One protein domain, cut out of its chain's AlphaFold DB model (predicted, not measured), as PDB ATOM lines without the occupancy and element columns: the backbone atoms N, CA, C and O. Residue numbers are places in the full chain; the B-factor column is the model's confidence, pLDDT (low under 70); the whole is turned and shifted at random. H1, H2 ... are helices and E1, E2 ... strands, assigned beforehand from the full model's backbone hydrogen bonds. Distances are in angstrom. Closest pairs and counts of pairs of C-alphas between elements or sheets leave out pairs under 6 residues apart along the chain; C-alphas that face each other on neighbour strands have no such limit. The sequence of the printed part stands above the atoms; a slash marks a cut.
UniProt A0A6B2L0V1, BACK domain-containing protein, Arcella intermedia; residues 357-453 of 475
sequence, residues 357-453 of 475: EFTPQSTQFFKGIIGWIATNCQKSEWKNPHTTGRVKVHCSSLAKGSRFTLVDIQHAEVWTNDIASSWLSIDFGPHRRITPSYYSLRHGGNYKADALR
ATOM      1  N   GLU A 357     -47.582 -22.462 -15.918       75.00
ATOM      2  CA  GLU A 357     -47.297 -22.856 -17.295       75.00
ATOM      3  C   GLU A 357     -46.944 -21.624 -18.137       75.00
ATOM      4  O   GLU A 357     -47.649 -20.611 -18.125       75.00
ATOM      5  N   PHE A 358     -45.831 -21.706 -18.865       75.56
ATOM      6  CA  PHE A 358     -45.422 -20.670 -19.803       75.56
ATOM      7  C   PHE A 358     -45.952 -21.007 -21.198       75.56
ATOM      8  O   PHE A 358     -45.522 -21.980 -21.813       75.56
ATOM      9  N   THR A 359     -46.881 -20.194 -21.706       75.69
ATOM     10  CA  THR A 359     -47.396 -20.310 -23.076       75.69
ATOM     11  C   THR A 359     -46.749 -19.235 -23.957       75.69
ATOM     12  O   THR A 359     -47.060 -18.056 -23.763       75.69
ATOM     13  N   PRO A 360     -45.900 -19.596 -24.939       65.75
ATOM     14  CA  PRO A 360     -45.170 -18.631 -25.769       65.75
ATOM     15  C   PRO A 360     -46.073 -17.661 -26.544       65.75
ATOM     16  O   PRO A 360     -45.683 -16.531 -26.808       65.75
ATOM     17  N   GLN A 361     -47.284 -18.094 -26.902       64.19
ATOM     18  CA  GLN A 361     -48.247 -17.317 -27.687       64.19
ATOM     19  C   GLN A 361     -49.184 -16.458 -26.825       64.19
ATOM     20  O   GLN A 361     -50.058 -15.774 -27.358       64.19
ATOM     21  N   SER A 362     -49.073 -16.501 -25.490       63.56
ATOM     22  CA  SER A 362     -49.973 -15.713 -24.650       63.56
ATOM     23  C   SER A 362     -49.570 -14.240 -24.656       63.56
ATOM     24  O   SER A 362     -48.512 -13.869 -24.166       63.56
ATOM     25  N   THR A 363     -50.471 -13.386 -25.134       58.47
ATOM     26  CA  THR A 363     -50.335 -11.918 -25.100       58.47
ATOM     27  C   THR A 363     -50.507 -11.323 -23.697       58.47
ATOM     28  O   THR A 363     -50.255 -10.138 -23.476       58.47
ATOM     29  N   GLN A 364     -50.937 -12.132 -22.723       61.09
ATOM     30  CA  GLN A 364     -51.159 -11.703 -21.345       61.09
ATOM     31  C   GLN A 364     -49.847 -11.755 -20.552       61.09
ATOM     32  O   GLN A 364     -49.464 -12.789 -20.001       61.09
ATOM     33  N   PHE A 365     -49.171 -10.608 -20.471       62.22
ATOM     34  CA  PHE A 365     -48.046 -10.397 -19.560       62.22
ATOM     35  C   PHE A 365     -48.481 -10.601 -18.097       62.22
ATOM     36  O   PHE A 365     -49.624 -10.338 -17.736       62.22
ATOM     37  N   PHE A 366     -47.554 -11.055 -17.245       63.69
ATOM     38  CA  PHE A 366     -47.761 -11.297 -15.806       63.69
ATOM     39  C   PHE A 366     -48.630 -12.506 -15.404       63.69
ATOM     40  O   PHE A 366     -49.003 -12.612 -14.243       63.69
ATOM     41  N   LYS A 367     -48.851 -13.503 -16.271       70.75
ATOM     42  CA  LYS A 367     -49.433 -14.804 -15.853       70.75
ATOM     43  C   LYS A 367     -48.563 -15.649 -14.910       70.75
ATOM     44  O   LYS A 367     -49.030 -16.651 -14.375       70.75
ATOM     45  N   GLY A 368     -47.304 -15.265 -14.722       79.94
ATOM     46  CA  GLY A 368     -46.382 -15.945 -13.820       79.94
ATOM     47  C   GLY A 368     -46.529 -15.521 -12.357       79.94
ATOM     48  O   GLY A 368     -47.495 -14.884 -11.933       79.94
ATOM     49  N   ILE A 369     -45.490 -15.819 -11.582       85.50
ATOM     50  CA  ILE A 369     -45.451 -15.578 -10.137       85.50
ATOM     51  C   ILE A 369     -45.717 -14.120  -9.730       85.50
ATOM     52  O   ILE A 369     -46.374 -13.882  -8.720       85.50
ATOM     53  N   ILE A 370     -45.260 -13.137 -10.513       86.81
ATOM     54  CA  ILE A 370     -45.444 -11.717 -10.179       86.81
ATOM     55  C   ILE A 370     -46.932 -11.337 -10.206       86.81
ATOM     56  O   ILE A 370     -47.410 -10.716  -9.258       86.81
ATOM     57  N   GLY A 371     -47.691 -11.747 -11.230       85.00
ATOM     58  CA  GLY A 371     -49.132 -11.473 -11.271       85.00
ATOM     59  C   GLY A 371     -49.916 -12.284 -10.245       85.00
ATOM     60  O   GLY A 371     -50.874 -11.774  -9.660       85.00
ATOM     61  N   TRP A 372     -49.470 -13.504  -9.935       85.88
ATOM     62  CA  TRP A 372     -50.045 -14.285  -8.839       85.88
ATOM     63  C   TRP A 372     -49.873 -13.588  -7.479       85.88
ATOM     64  O   TRP A 372     -50.824 -13.497  -6.705       85.88
ATOM     65  N   ILE A 373     -48.702 -13.006  -7.197       87.00
ATOM     66  CA  ILE A 373     -48.471 -12.232  -5.964       87.00
ATOM     67  C   ILE A 373     -49.266 -10.914  -5.973       87.00
ATOM     68  O   ILE A 373     -49.839 -10.521  -4.946       87.00
ATOM     69  N   ALA A 374     -49.332 -10.241  -7.123       85.81
ATOM     70  CA  ALA A 374     -50.059  -8.985  -7.299       85.81
ATOM     71  C   ALA A 374     -51.570  -9.131  -7.044       85.81
ATOM     72  O   ALA A 374     -52.184  -8.257  -6.436       85.81
ATOM     73  N   THR A 375     -52.157 -10.270  -7.419       84.12
ATOM     74  CA  THR A 375     -53.583 -10.604  -7.220       84.12
ATOM     75  C   THR A 375     -53.881 -11.279  -5.877       84.12
ATOM     76  O   THR A 375     -54.959 -11.832  -5.677       84.12
ATOM     77  N   ASN A 376     -52.935 -11.273  -4.931       81.56
ATOM     78  CA  ASN A 376     -53.070 -11.961  -3.639       81.56
ATOM     79  C   ASN A 376     -53.407 -13.453  -3.785       81.56
ATOM     80  O   ASN A 376     -54.340 -13.952  -3.152       81.56
ATOM     81  N   CYS A 377     -52.674 -14.150  -4.652       79.56
ATOM     82  CA  CYS A 377     -52.955 -15.532  -5.018       79.56
ATOM     83  C   CYS A 377     -54.329 -15.682  -5.700       79.56
ATOM     84  O   CYS A 377     -55.086 -16.580  -5.343       79.56
ATOM     85  N   GLN A 378     -54.650 -14.789  -6.651       78.00
ATOM     86  CA  GLN A 378     -55.928 -14.731  -7.391       78.00
ATOM     87  C   GLN A 378     -57.176 -14.399  -6.549       78.00
ATOM     88  O   GLN A 378     -58.297 -14.619  -6.993       78.00
ATOM     89  N   LYS A 379     -57.008 -13.853  -5.340       78.38
ATOM     90  CA  LYS A 379     -58.126 -13.470  -4.457       78.38
ATOM     91  C   LYS A 379     -58.595 -12.029  -4.632       78.38
ATOM     92  O   LYS A 379     -59.662 -11.674  -4.146       78.38
ATOM     93  N   SER A 380     -57.777 -11.176  -5.235       84.06
ATOM     94  CA  SER A 380     -58.076  -9.759  -5.414       84.06
ATOM     95  C   SER A 380     -57.706  -9.296  -6.811       84.06
ATOM     96  O   SER A 380     -56.873  -9.906  -7.483       84.06
ATOM     97  N   GLU A 381     -58.256  -8.149  -7.201       86.38
ATOM     98  CA  GLU A 381     -57.784  -7.420  -8.372       86.38
ATOM     99  C   GLU A 381     -56.278  -7.149  -8.289       86.38
ATOM    100  O   GLU A 381     -55.676  -7.104  -7.204       86.38
ATOM    101  N   TRP A 382     -55.666  -6.999  -9.461       87.94
ATOM    102  CA  TRP A 382     -54.238  -6.767  -9.579       87.94
ATOM    103  C   TRP A 382     -53.862  -5.436  -8.924       87.94
ATOM    104  O   TRP A 382     -54.418  -4.385  -9.239       87.94
ATOM    105  N   LYS A 383     -52.883  -5.480  -8.021       88.12
ATOM    106  CA  LYS A 383     -52.237  -4.296  -7.455       88.12
ATOM    107  C   LYS A 383     -50.734  -4.466  -7.555       88.12
ATOM    108  O   LYS A 383     -50.232  -5.565  -7.318       88.12
ATOM    109  N   ASN A 384     -50.016  -3.381  -7.847       87.88
ATOM    110  CA  ASN A 384     -48.569  -3.435  -8.023       87.88
ATOM    111  C   ASN A 384     -47.905  -4.115  -6.795       87.88
ATOM    112  O   ASN A 384     -48.063  -3.649  -5.656       87.88
ATOM    113  N   PRO A 385     -47.183  -5.234  -6.993       88.88
ATOM    114  CA  PRO A 385     -46.681  -6.056  -5.895       88.88
ATOM    115  C   PRO A 385     -45.582  -5.355  -5.084       88.88
ATOM    116  O   PRO A 385     -45.402  -5.674  -3.907       88.88
ATOM    117  N   HIS A 386     -44.900  -4.365  -5.672       88.12
ATOM    118  CA  HIS A 386     -43.953  -3.509  -4.961       88.12
ATOM    119  C   HIS A 386     -44.660  -2.499  -4.059       88.12
ATOM    120  O   HIS A 386     -44.311  -2.356  -2.892       88.12
ATOM    121  N   THR A 387     -45.708  -1.849  -4.572       87.88
ATOM    122  CA  THR A 387     -46.476  -0.846  -3.810       87.88
ATOM    123  C   THR A 387     -47.224  -1.481  -2.636       87.88
ATOM    124  O   THR A 387     -47.368  -0.879  -1.579       87.88
ATOM    125  N   THR A 388     -47.656  -2.735  -2.790       85.81
ATOM    126  CA  THR A 388     -48.291  -3.514  -1.712       85.81
ATOM    127  C   THR A 388     -47.296  -4.118  -0.712       85.81
ATOM    128  O   THR A 388     -47.718  -4.794   0.223       85.81
ATOM    129  N   GLY A 389     -45.984  -3.921  -0.902       85.12
ATOM    130  CA  GLY A 389     -44.932  -4.439  -0.019       85.12
ATOM    131  C   GLY A 389     -44.738  -5.960  -0.066       85.12
ATOM    132  O   GLY A 389     -44.001  -6.510   0.749       85.12
ATOM    133  N   ARG A 390     -45.390  -6.659  -1.005       85.81
ATOM    134  CA  ARG A 390     -45.321  -8.125  -1.141       85.81
ATOM    135  C   ARG A 390     -44.085  -8.606  -1.891       85.81
ATOM    136  O   ARG A 390     -43.750  -9.784  -1.777       85.81
ATOM    137  N   VAL A 391     -43.484  -7.725  -2.685       89.81
ATOM    138  CA  VAL A 391     -42.247  -7.931  -3.442       89.81
ATOM    139  C   VAL A 391     -41.376  -6.701  -3.241       89.81
ATOM    140  O   VAL A 391     -41.859  -5.575  -3.339       89.81
ATOM    141  N   LYS A 392     -40.085  -6.888  -2.988       89.94
ATOM    142  CA  LYS A 392     -39.127  -5.783  -2.923       89.94
ATOM    143  C   LYS A 392     -38.240  -5.837  -4.153       89.94
ATOM    144  O   LYS A 392     -37.750  -6.889  -4.531       89.94
ATOM    145  N   VAL A 393     -38.079  -4.698  -4.808       90.50
ATOM    146  CA  VAL A 393     -37.189  -4.571  -5.962       90.50
ATOM    147  C   VAL A 393     -35.966  -3.810  -5.489       90.50
ATOM    148  O   VAL A 393     -36.101  -2.731  -4.908       90.50
ATOM    149  N   HIS A 394     -34.791  -4.371  -5.733       90.00
ATOM    150  CA  HIS A 394     -33.506  -3.759  -5.449       90.00
ATOM    151  C   HIS A 394     -32.755  -3.517  -6.759       90.00
ATOM    152  O   HIS A 394     -33.008  -4.153  -7.780       90.00
ATOM    153  N   CYS A 395     -31.849  -2.551  -6.736       89.81
ATOM    154  CA  CYS A 395     -31.052  -2.161  -7.888       89.81
ATOM    155  C   CYS A 395     -29.696  -1.660  -7.395       89.81
ATOM    156  O   CYS A 395     -29.652  -0.976  -6.368       89.81
ATOM    157  N   SER A 396     -28.622  -1.942  -8.132       91.06
ATOM    158  CA  SER A 396     -27.294  -1.389  -7.832       91.06
ATOM    159  C   SER A 396     -27.275   0.136  -7.971       91.06
ATOM    160  O   SER A 396     -26.711   0.853  -7.151       91.06
ATOM    161  N   SER A 397     -27.940   0.639  -9.008       88.19
ATOM    162  CA  SER A 397     -28.112   2.052  -9.316       88.19
ATOM    163  C   SER A 397     -29.405   2.246 -10.104       88.19
ATOM    164  O   SER A 397     -29.986   1.285 -10.604       88.19
ATOM    165  N   LEU A 398     -29.890   3.480 -10.201       89.31
ATOM    166  CA  LEU A 398     -31.096   3.797 -10.955       89.31
ATOM    167  C   LEU A 398     -30.861   5.100 -11.714       89.31
ATOM    168  O   LEU A 398     -30.770   6.157 -11.093       89.31
ATOM    169  N   ALA A 399     -30.740   5.003 -13.036       88.12
ATOM    170  CA  ALA A 399     -30.566   6.162 -13.908       88.12
ATOM    171  C   ALA A 399     -31.920   6.751 -14.307       88.12
ATOM    172  O   ALA A 399     -32.108   7.967 -14.304       88.12
ATOM    173  N   LYS A 400     -32.878   5.877 -14.649       87.00
ATOM    174  CA  LYS A 400     -34.227   6.264 -15.063       87.00
ATOM    175  C   LYS A 400     -35.276   5.298 -14.532       87.00
ATOM    176  O   LYS A 400     -35.026   4.103 -14.372       87.00
ATOM    177  N   GLY A 401     -36.468   5.841 -14.310       86.31
ATOM    178  CA  GLY A 401     -37.634   5.096 -13.868       86.31
ATOM    179  C   GLY A 401     -37.687   4.955 -12.355       86.31
ATOM    180  O   GLY A 401     -37.081   5.720 -11.606       86.31
ATOM    181  N   SER A 402     -38.468   3.991 -11.890       87.62
ATOM    182  CA  SER A 402     -38.627   3.680 -10.474       87.62
ATOM    183  C   SER A 402     -38.560   2.175 -10.225       87.62
ATOM    184  O   SER A 402     -38.675   1.348 -11.128       87.62
ATOM    185  N   ARG A 403     -38.378   1.785  -8.963       87.69
ATOM    186  CA  ARG A 403     -38.310   0.362  -8.589       87.69
ATOM    187  C   ARG A 403     -39.649  -0.353  -8.788       87.69
ATOM    188  O   ARG A 403     -39.669  -1.510  -9.195       87.69
ATOM    189  N   PHE A 404     -40.768   0.343  -8.567       86.56
ATOM    190  CA  PHE A 404     -42.105  -0.228  -8.753       86.56
ATOM    191  C   PHE A 404     -42.449  -0.499 -10.221       86.56
ATOM    192  O   PHE A 404     -43.195  -1.438 -10.491       86.56
ATOM    193  N   THR A 405     -41.890   0.278 -11.156       86.50
ATOM    194  CA  THR A 405     -42.150   0.138 -12.598       86.50
ATOM    195  C   THR A 405     -41.608  -1.167 -13.181       86.50
ATOM    196  O   THR A 405     -42.146  -1.645 -14.170       86.50
ATOM    197  N   LEU A 406     -40.608  -1.798 -12.549       85.69
ATOM    198  CA  LEU A 406     -40.070  -3.090 -13.001       85.69
ATOM    199  C   LEU A 406     -41.101  -4.228 -12.909       85.69
ATOM    200  O   LEU A 406     -41.072  -5.170 -13.696       85.69
ATOM    201  N   VAL A 407     -42.003  -4.153 -11.930       86.94
ATOM    202  CA  VAL A 407     -43.016  -5.184 -11.645       86.94
ATOM    203  C   VAL A 407     -44.437  -4.690 -11.922       86.94
ATOM    204  O   VAL A 407     -45.403  -5.268 -11.419       86.94
ATOM    205  N   ASP A 408     -44.566  -3.611 -12.696       85.31
ATOM    206  CA  ASP A 408     -45.847  -3.027 -13.078       85.31
ATOM    207  C   ASP A 408     -46.394  -3.653 -14.368       85.31
ATOM    208  O   ASP A 408     -45.641  -4.040 -15.263       85.31
ATOM    209  N   ILE A 409     -47.721  -3.729 -14.482       82.81
ATOM    210  CA  ILE A 409     -48.395  -4.100 -15.728       82.81
ATOM    211  C   ILE A 409     -48.170  -3.023 -16.794       82.81
ATOM    212  O   ILE A 409     -47.964  -3.354 -17.971       82.81
ATOM    213  N   GLN A 410     -48.202  -1.747 -16.394       82.69
ATOM    214  CA  GLN A 410     -48.000  -0.633 -17.314       82.69
ATOM    215  C   GLN A 410     -46.547  -0.586 -17.788       82.69
ATOM    216  O   GLN A 410     -45.608  -0.734 -17.008       82.69
ATOM    217  N   HIS A 411     -46.353  -0.410 -19.096       79.38
ATOM    218  CA  HIS A 411     -45.018  -0.306 -19.669       79.38
ATOM    219  C   HIS A 411     -44.380   1.026 -19.269       79.38
ATOM    220  O   HIS A 411     -44.954   2.091 -19.480       79.38
ATOM    221  N   ALA A 412     -43.180   0.954 -18.704       83.00
ATOM    222  CA  ALA A 412     -42.396   2.120 -18.348       83.00
ATOM    223  C   ALA A 412     -40.906   1.817 -18.495       83.00
ATOM    224  O   ALA A 412     -40.458   0.680 -18.346       83.00
ATOM    225  N   GLU A 413     -40.146   2.862 -18.789       84.81
ATOM    226  CA  GLU A 413     -38.702   2.803 -18.957       84.81
ATOM    227  C   GLU A 413     -37.999   2.727 -17.595       84.81
ATOM    228  O   GLU A 413     -38.186   3.598 -16.742       84.81
ATOM    229  N   VAL A 414     -37.178   1.690 -17.397       86.56
ATOM    230  CA  VAL A 414     -36.377   1.488 -16.181       86.56
ATOM    231  C   VAL A 414     -35.004   0.955 -16.560       86.56
ATOM    232  O   VAL A 414     -34.912  -0.081 -17.216       86.56
ATOM    233  N   TRP A 415     -33.944   1.629 -16.113       86.50
ATOM    234  CA  TRP A 415     -32.572   1.143 -16.273       86.50
ATOM    235  C   TRP A 415     -31.623   1.698 -15.206       86.50
ATOM    236  O   TRP A 415     -31.854   2.747 -14.590       86.50
ATOM    237  N   THR A 416     -30.544   0.956 -14.977       89.25
ATOM    238  CA  THR A 416     -29.435   1.317 -14.089       89.25
ATOM    239  C   THR A 416     -28.500   2.321 -14.764       89.25
ATOM    240  O   THR A 416     -28.633   2.606 -15.950       89.25
ATOM    241  N   ASN A 417     -27.521   2.851 -14.035       86.62
ATOM    242  CA  ASN A 417     -26.432   3.592 -14.671       86.62
ATOM    243  C   ASN A 417     -25.598   2.663 -15.569       86.62
ATOM    244  O   ASN A 417     -25.554   1.451 -15.347       86.62
ATOM    245  N   ASP A 418     -24.916   3.250 -16.551       86.38
ATOM    246  CA  ASP A 418     -23.949   2.555 -17.408       86.38
ATOM    247  C   ASP A 418     -22.629   2.344 -16.646       86.38
ATOM    248  O   ASP A 418     -21.636   3.044 -16.832       86.38
ATOM    249  N   ILE A 419     -22.678   1.447 -15.659       88.75
ATOM    250  CA  ILE A 419     -21.555   1.062 -14.805       88.75
ATOM    251  C   ILE A 419     -21.447  -0.459 -14.859       88.75
ATOM    252  O   ILE A 419     -22.462  -1.157 -14.749       88.75
ATOM    253  N   ALA A 420     -20.221  -0.967 -15.002       84.88
ATOM    254  CA  ALA A 420     -19.946  -2.399 -14.987       84.88
ATOM    255  C   ALA A 420     -20.561  -3.074 -13.747       84.88
ATOM    256  O   ALA A 420     -20.588  -2.496 -12.658       84.88
ATOM    257  N   SER A 421     -21.069  -4.294 -13.928       84.38
ATOM    258  CA  SER A 421     -21.729  -5.078 -12.872       84.38
ATOM    259  C   SER A 421     -22.998  -4.434 -12.294       84.38
ATOM    260  O   SER A 421     -23.372  -4.696 -11.149       84.38
ATOM    261  N   SER A 422     -23.693  -3.596 -13.072       88.38
ATOM    262  CA  SER A 422     -25.012  -3.104 -12.674       88.38
ATOM    263  C   SER A 422     -26.059  -4.216 -12.681       88.38
ATOM    264  O   SER A 422     -26.100  -5.036 -13.594       88.38
ATOM    265  N   TRP A 423     -26.925  -4.234 -11.665       89.00
ATOM    266  CA  TRP A 423     -27.892  -5.309 -11.460       89.00
ATOM    267  C   TRP A 423     -29.248  -4.794 -10.977       89.00
ATOM    268  O   TRP A 423     -29.364  -3.756 -10.319       89.00
ATOM    269  N   LEU A 424     -30.279  -5.576 -11.288       89.44
ATOM    270  CA  LEU A 424     -31.641  -5.454 -10.778       89.44
ATOM    271  C   LEU A 424     -32.000  -6.780 -10.111       89.44
ATOM    272  O   LEU A 424     -31.751  -7.839 -10.682       89.44
ATOM    273  N   SER A 425     -32.584  -6.741  -8.917       90.12
ATOM    274  CA  SER A 425     -33.027  -7.949  -8.227       90.12
ATOM    275  C   SER A 425     -34.442  -7.802  -7.686       90.12
ATOM    276  O   SER A 425     -34.893  -6.718  -7.305       90.12
ATOM    277  N   ILE A 426     -35.169  -8.915  -7.697       90.00
ATOM    278  CA  ILE A 426     -36.551  -9.001  -7.243       90.00
ATOM    279  C   ILE A 426     -36.580  -9.981  -6.073       90.00
ATOM    280  O   ILE A 426     -36.387 -11.182  -6.246       90.00
ATOM    281  N   ASP A 427     -36.826  -9.456  -4.881       89.56
ATOM    282  CA  ASP A 427     -37.057 -10.227  -3.668       89.56
ATOM    283  C   ASP A 427     -38.553 -10.547  -3.541       89.56
ATOM    284  O   ASP A 427     -39.405  -9.672  -3.353       89.56
ATOM    285  N   PHE A 428     -38.871 -11.835  -3.643       87.31
ATOM    286  CA  PHE A 428     -40.228 -12.364  -3.541       87.31
ATOM    287  C   PHE A 428     -40.694 -12.581  -2.093       87.31
ATOM    288  O   PHE A 428     -41.818 -13.045  -1.878       87.31
ATOM    289  N   GLY A 429     -39.874 -12.224  -1.108       82.75
ATOM    290  CA  GLY A 429     -40.166 -12.298   0.315       82.75
ATOM    291  C   GLY A 429     -39.695 -13.599   0.980       82.75
ATOM    292  O   GLY A 429     -39.460 -14.610   0.316       82.75
ATOM    293  N   PRO A 430     -39.622 -13.615   2.324       76.19
ATOM    294  CA  PRO A 430     -38.945 -14.666   3.095       76.19
ATOM    295  C   PRO A 430     -39.646 -16.032   3.065       76.19
ATOM    296  O   PRO A 430     -39.029 -17.059   3.342       76.19
ATOM    297  N   HIS A 431     -40.937 -16.066   2.730       76.69
ATOM    298  CA  HIS A 431     -41.753 -17.285   2.756       76.69
ATOM    299  C   HIS A 431     -41.968 -17.908   1.373       76.69
ATOM    300  O   HIS A 431     -42.785 -18.817   1.234       76.69
ATOM    301  N   ARG A 432     -41.280 -17.419   0.333       80.56
ATOM    302  CA  ARG A 432     -41.447 -17.911  -1.038       80.56
ATOM    303  C   ARG A 432     -40.136 -18.488  -1.553       80.56
ATOM    304  O   ARG A 432     -39.071 -17.913  -1.369       80.56
ATOM    305  N   ARG A 433     -40.221 -19.646  -2.206       79.75
ATOM    306  CA  ARG A 433     -39.116 -20.268  -2.946       79.75
ATOM    307  C   ARG A 433     -39.579 -20.493  -4.373       79.75
ATOM    308  O   ARG A 433     -40.729 -20.865  -4.589       79.75
ATOM    309  N   ILE A 434     -38.693 -20.236  -5.324       82.69
ATOM    310  CA  ILE A 434     -39.019 -20.238  -6.747       82.69
ATOM    311  C   ILE A 434     -37.991 -21.099  -7.456       82.69
ATOM    312  O   ILE A 434     -36.797 -20.972  -7.199       82.69
ATOM    313  N   THR A 435     -38.475 -21.944  -8.356       81.62
ATOM    314  CA  THR A 435     -37.647 -22.687  -9.302       81.62
ATOM    315  C   THR A 435     -38.012 -22.176 -10.694       81.62
ATOM    316  O   THR A 435     -39.060 -22.567 -11.211       81.62
ATOM    317  N   PRO A 436     -37.248 -21.232 -11.268       81.88
ATOM    318  CA  PRO A 436     -37.569 -20.686 -12.579       81.88
ATOM    319  C   PRO A 436     -37.330 -21.748 -13.658       81.88
ATOM    320  O   PRO A 436     -36.238 -22.294 -13.759       81.88
ATOM    321  N   SER A 437     -38.352 -22.038 -14.463       80.81
ATOM    322  CA  SER A 437     -38.213 -22.852 -15.685       80.81
ATOM    323  C   SER A 437     -38.126 -21.978 -16.934       80.81
ATOM    324  O   SER A 437     -37.393 -22.287 -17.864       80.81
ATOM    325  N   TYR A 438     -38.863 -20.866 -16.928       83.44
ATOM    326  CA  TYR A 438     -38.908 -19.875 -17.993       83.44
ATOM    327  C   TYR A 438     -39.017 -18.486 -17.367       83.44
ATOM    328  O   TYR A 438     -39.598 -18.323 -16.290       83.44
ATOM    329  N   TYR A 439     -38.487 -17.482 -18.052       83.38
ATOM    330  CA  TYR A 439     -38.629 -16.082 -17.681       83.38
ATOM    331  C   TYR A 439     -38.918 -15.256 -18.934       83.38
ATOM    332  O   TYR A 439     -38.604 -15.658 -20.050       83.38
ATOM    333  N   SER A 440     -39.560 -14.107 -18.745       80.12
ATOM    334  CA  SER A 440     -39.817 -13.152 -19.820       80.12
ATOM    335  C   SER A 440     -39.286 -11.797 -19.390       80.12
ATOM    336  O   SER A 440     -39.549 -11.350 -18.272       80.12
ATOM    337  N   LEU A 441     -38.515 -11.163 -20.269       80.38
ATOM    338  CA  LEU A 441     -38.032  -9.803 -20.084       80.38
ATOM    339  C   LEU A 441     -38.682  -8.925 -21.136       80.38
ATOM    340  O   LEU A 441     -38.683  -9.247 -22.323       80.38
ATOM    341  N   ARG A 442     -39.237  -7.804 -20.686       78.00
ATOM    342  CA  ARG A 442     -39.646  -6.737 -21.587       78.00
ATOM    343  C   ARG A 442     -38.429  -5.853 -21.819       78.00
ATOM    344  O   ARG A 442     -37.837  -5.364 -20.862       78.00
ATOM    345  N   HIS A 443     -38.070  -5.665 -23.077       79.50
ATOM    346  CA  HIS A 443     -36.990  -4.781 -23.488       79.50
ATOM    347  C   HIS A 443     -37.404  -4.005 -24.732       79.50
ATOM    348  O   HIS A 443     -38.391  -4.346 -25.385       79.50
ATOM    349  N   GLY A 444     -36.610  -3.000 -25.088       70.38
ATOM    350  CA  GLY A 444     -36.951  -2.095 -26.170       70.38
ATOM    351  C   GLY A 444     -37.971  -1.052 -25.721       70.38
ATOM    352  O   GLY A 444     -38.943  -1.335 -25.019       70.38
ATOM    353  N   GLY A 445     -37.701   0.182 -26.118       68.62
ATOM    354  CA  GLY A 445     -38.596   1.315 -25.955       68.62
ATOM    355  C   GLY A 445     -38.666   2.069 -27.272       68.62
ATOM    356  O   GLY A 445     -38.918   1.487 -28.325       68.62
ATOM    357  N   ASN A 446     -38.385   3.365 -27.217       65.62
ATOM    358  CA  ASN A 446     -38.459   4.230 -28.389       65.62
ATOM    359  C   ASN A 446     -37.254   4.105 -29.336       65.62
ATOM    360  O   ASN A 446     -37.359   4.509 -30.495       65.62
ATOM    361  N   TYR A 447     -36.116   3.562 -28.884       68.19
ATOM    362  CA  TYR A 447     -34.888   3.522 -29.675       68.19
ATOM    363  C   TYR A 447     -34.360   2.100 -29.888       68.19
ATOM    364  O   TYR A 447     -34.332   1.272 -28.981       68.19
ATOM    365  N   LYS A 448     -33.840   1.823 -31.095       67.81
ATOM    366  CA  LYS A 448     -33.184   0.536 -31.418       67.81
ATOM    367  C   LYS A 448     -31.948   0.259 -30.552       67.81
ATOM    368  O   LYS A 448     -31.529  -0.888 -30.439       67.81
ATOM    369  N   ALA A 449     -31.355   1.303 -29.969       68.81
ATOM    370  CA  ALA A 449     -30.212   1.177 -29.071       68.81
ATOM    371  C   ALA A 449     -30.585   0.553 -27.714       68.81
ATOM    372  O   ALA A 449     -29.708  -0.023 -27.077       68.81
ATOM    373  N   ASP A 450     -31.868   0.580 -27.335       72.75
ATOM    374  CA  ASP A 450     -32.378   0.111 -26.037       72.75
ATOM    375  C   ASP A 450     -32.729  -1.390 -26.049       72.75
ATOM    376  O   ASP A 450     -33.456  -1.901 -25.192       72.75
ATOM    377  N   ALA A 451     -32.259  -2.112 -27.071       75.62
ATOM    378  CA  ALA A 451     -32.414  -3.551 -27.154       75.62
ATOM    379  C   ALA A 451     -31.497  -4.236 -26.137       75.62
ATOM    380  O   ALA A 451     -30.294  -3.965 -26.071       75.62
ATOM    381  N   LEU A 452     -32.072  -5.158 -25.370       78.38
ATOM    382  CA  LEU A 452     -31.331  -5.971 -24.422       78.38
ATOM    383  C   LEU A 452     -30.416  -6.928 -25.202       78.38
ATOM    384  O   LEU A 452     -30.879  -7.637 -26.094       78.38
ATOM    385  N   ARG A 453     -29.109  -6.897 -24.914       79.06
ATOM    386  CA  ARG A 453     -28.093  -7.624 -25.699       79.06
ATOM    387  C   ARG A 453     -27.621  -8.893 -25.008       79.06
ATOM    388  O   ARG A 453     -27.672  -9.968 -25.586       79.06
TER     389      ARG A 453
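Overview. This is residues 357 to 453 of the 475 residues of the protein "BACK domain-containing protein" of Arcella intermedia (UniProt A0A6B2L0V1). This model has little regular structure: a small ribbon of two antiparallel strands, E1 and E2, lies along one edge, and long loops make up most of the rest, with the short helix H2 near E1 and H1 close to H2. Residues 439 to 453 run past on the side away from the ribbon. The 97 printed residues include H1, E1, H2 and E2, in that order, a mixed class with 18 residues in named elements. The whole is compact, radius of gyration of the C-alphas 14.1 A, spanning 39 by 32 by 24 A.

Arrangement. H1, residues 369 to 374, has every O i to N i+4 pair within hydrogen-bond range. E1, residues 392 to 395, is antiparallel to E2, residues 424 to 427, at 160 degrees; N 394 and O 425 are 2.8 A apart, within hydrogen-bond range. H2, residues 404 to 407, is too short for an O i to N i+4 pair; its one O i to N i+3 pair is within range. H1 and H2 are close but not clearly touching; their closest C-alphas, of Ile 370 and Val 407, are 7.1 A apart. The closest C-alphas of E1 and H2, of Val 393 and Phe 404, are 7.1 A apart. H1 and E2 are apart.

Along the chain. H1 is 8.5 A long from C-alpha 369 at (-45.451, -15.578, -10.137), E1 10.1 A, H2 5.8 A, and E2 10.1 A to C-alpha 427 at (-37.057, -10.227, -3.668).

Size, cuts and confidence. The farthest C-alphas, of Lys 379 and Ala 420, are 41.1 A apart. The printed part has no cut. The links H1 to E1 and H2 to E2 are long. Residues 360 to 366 and 445 to 449 have pLDDT under 70.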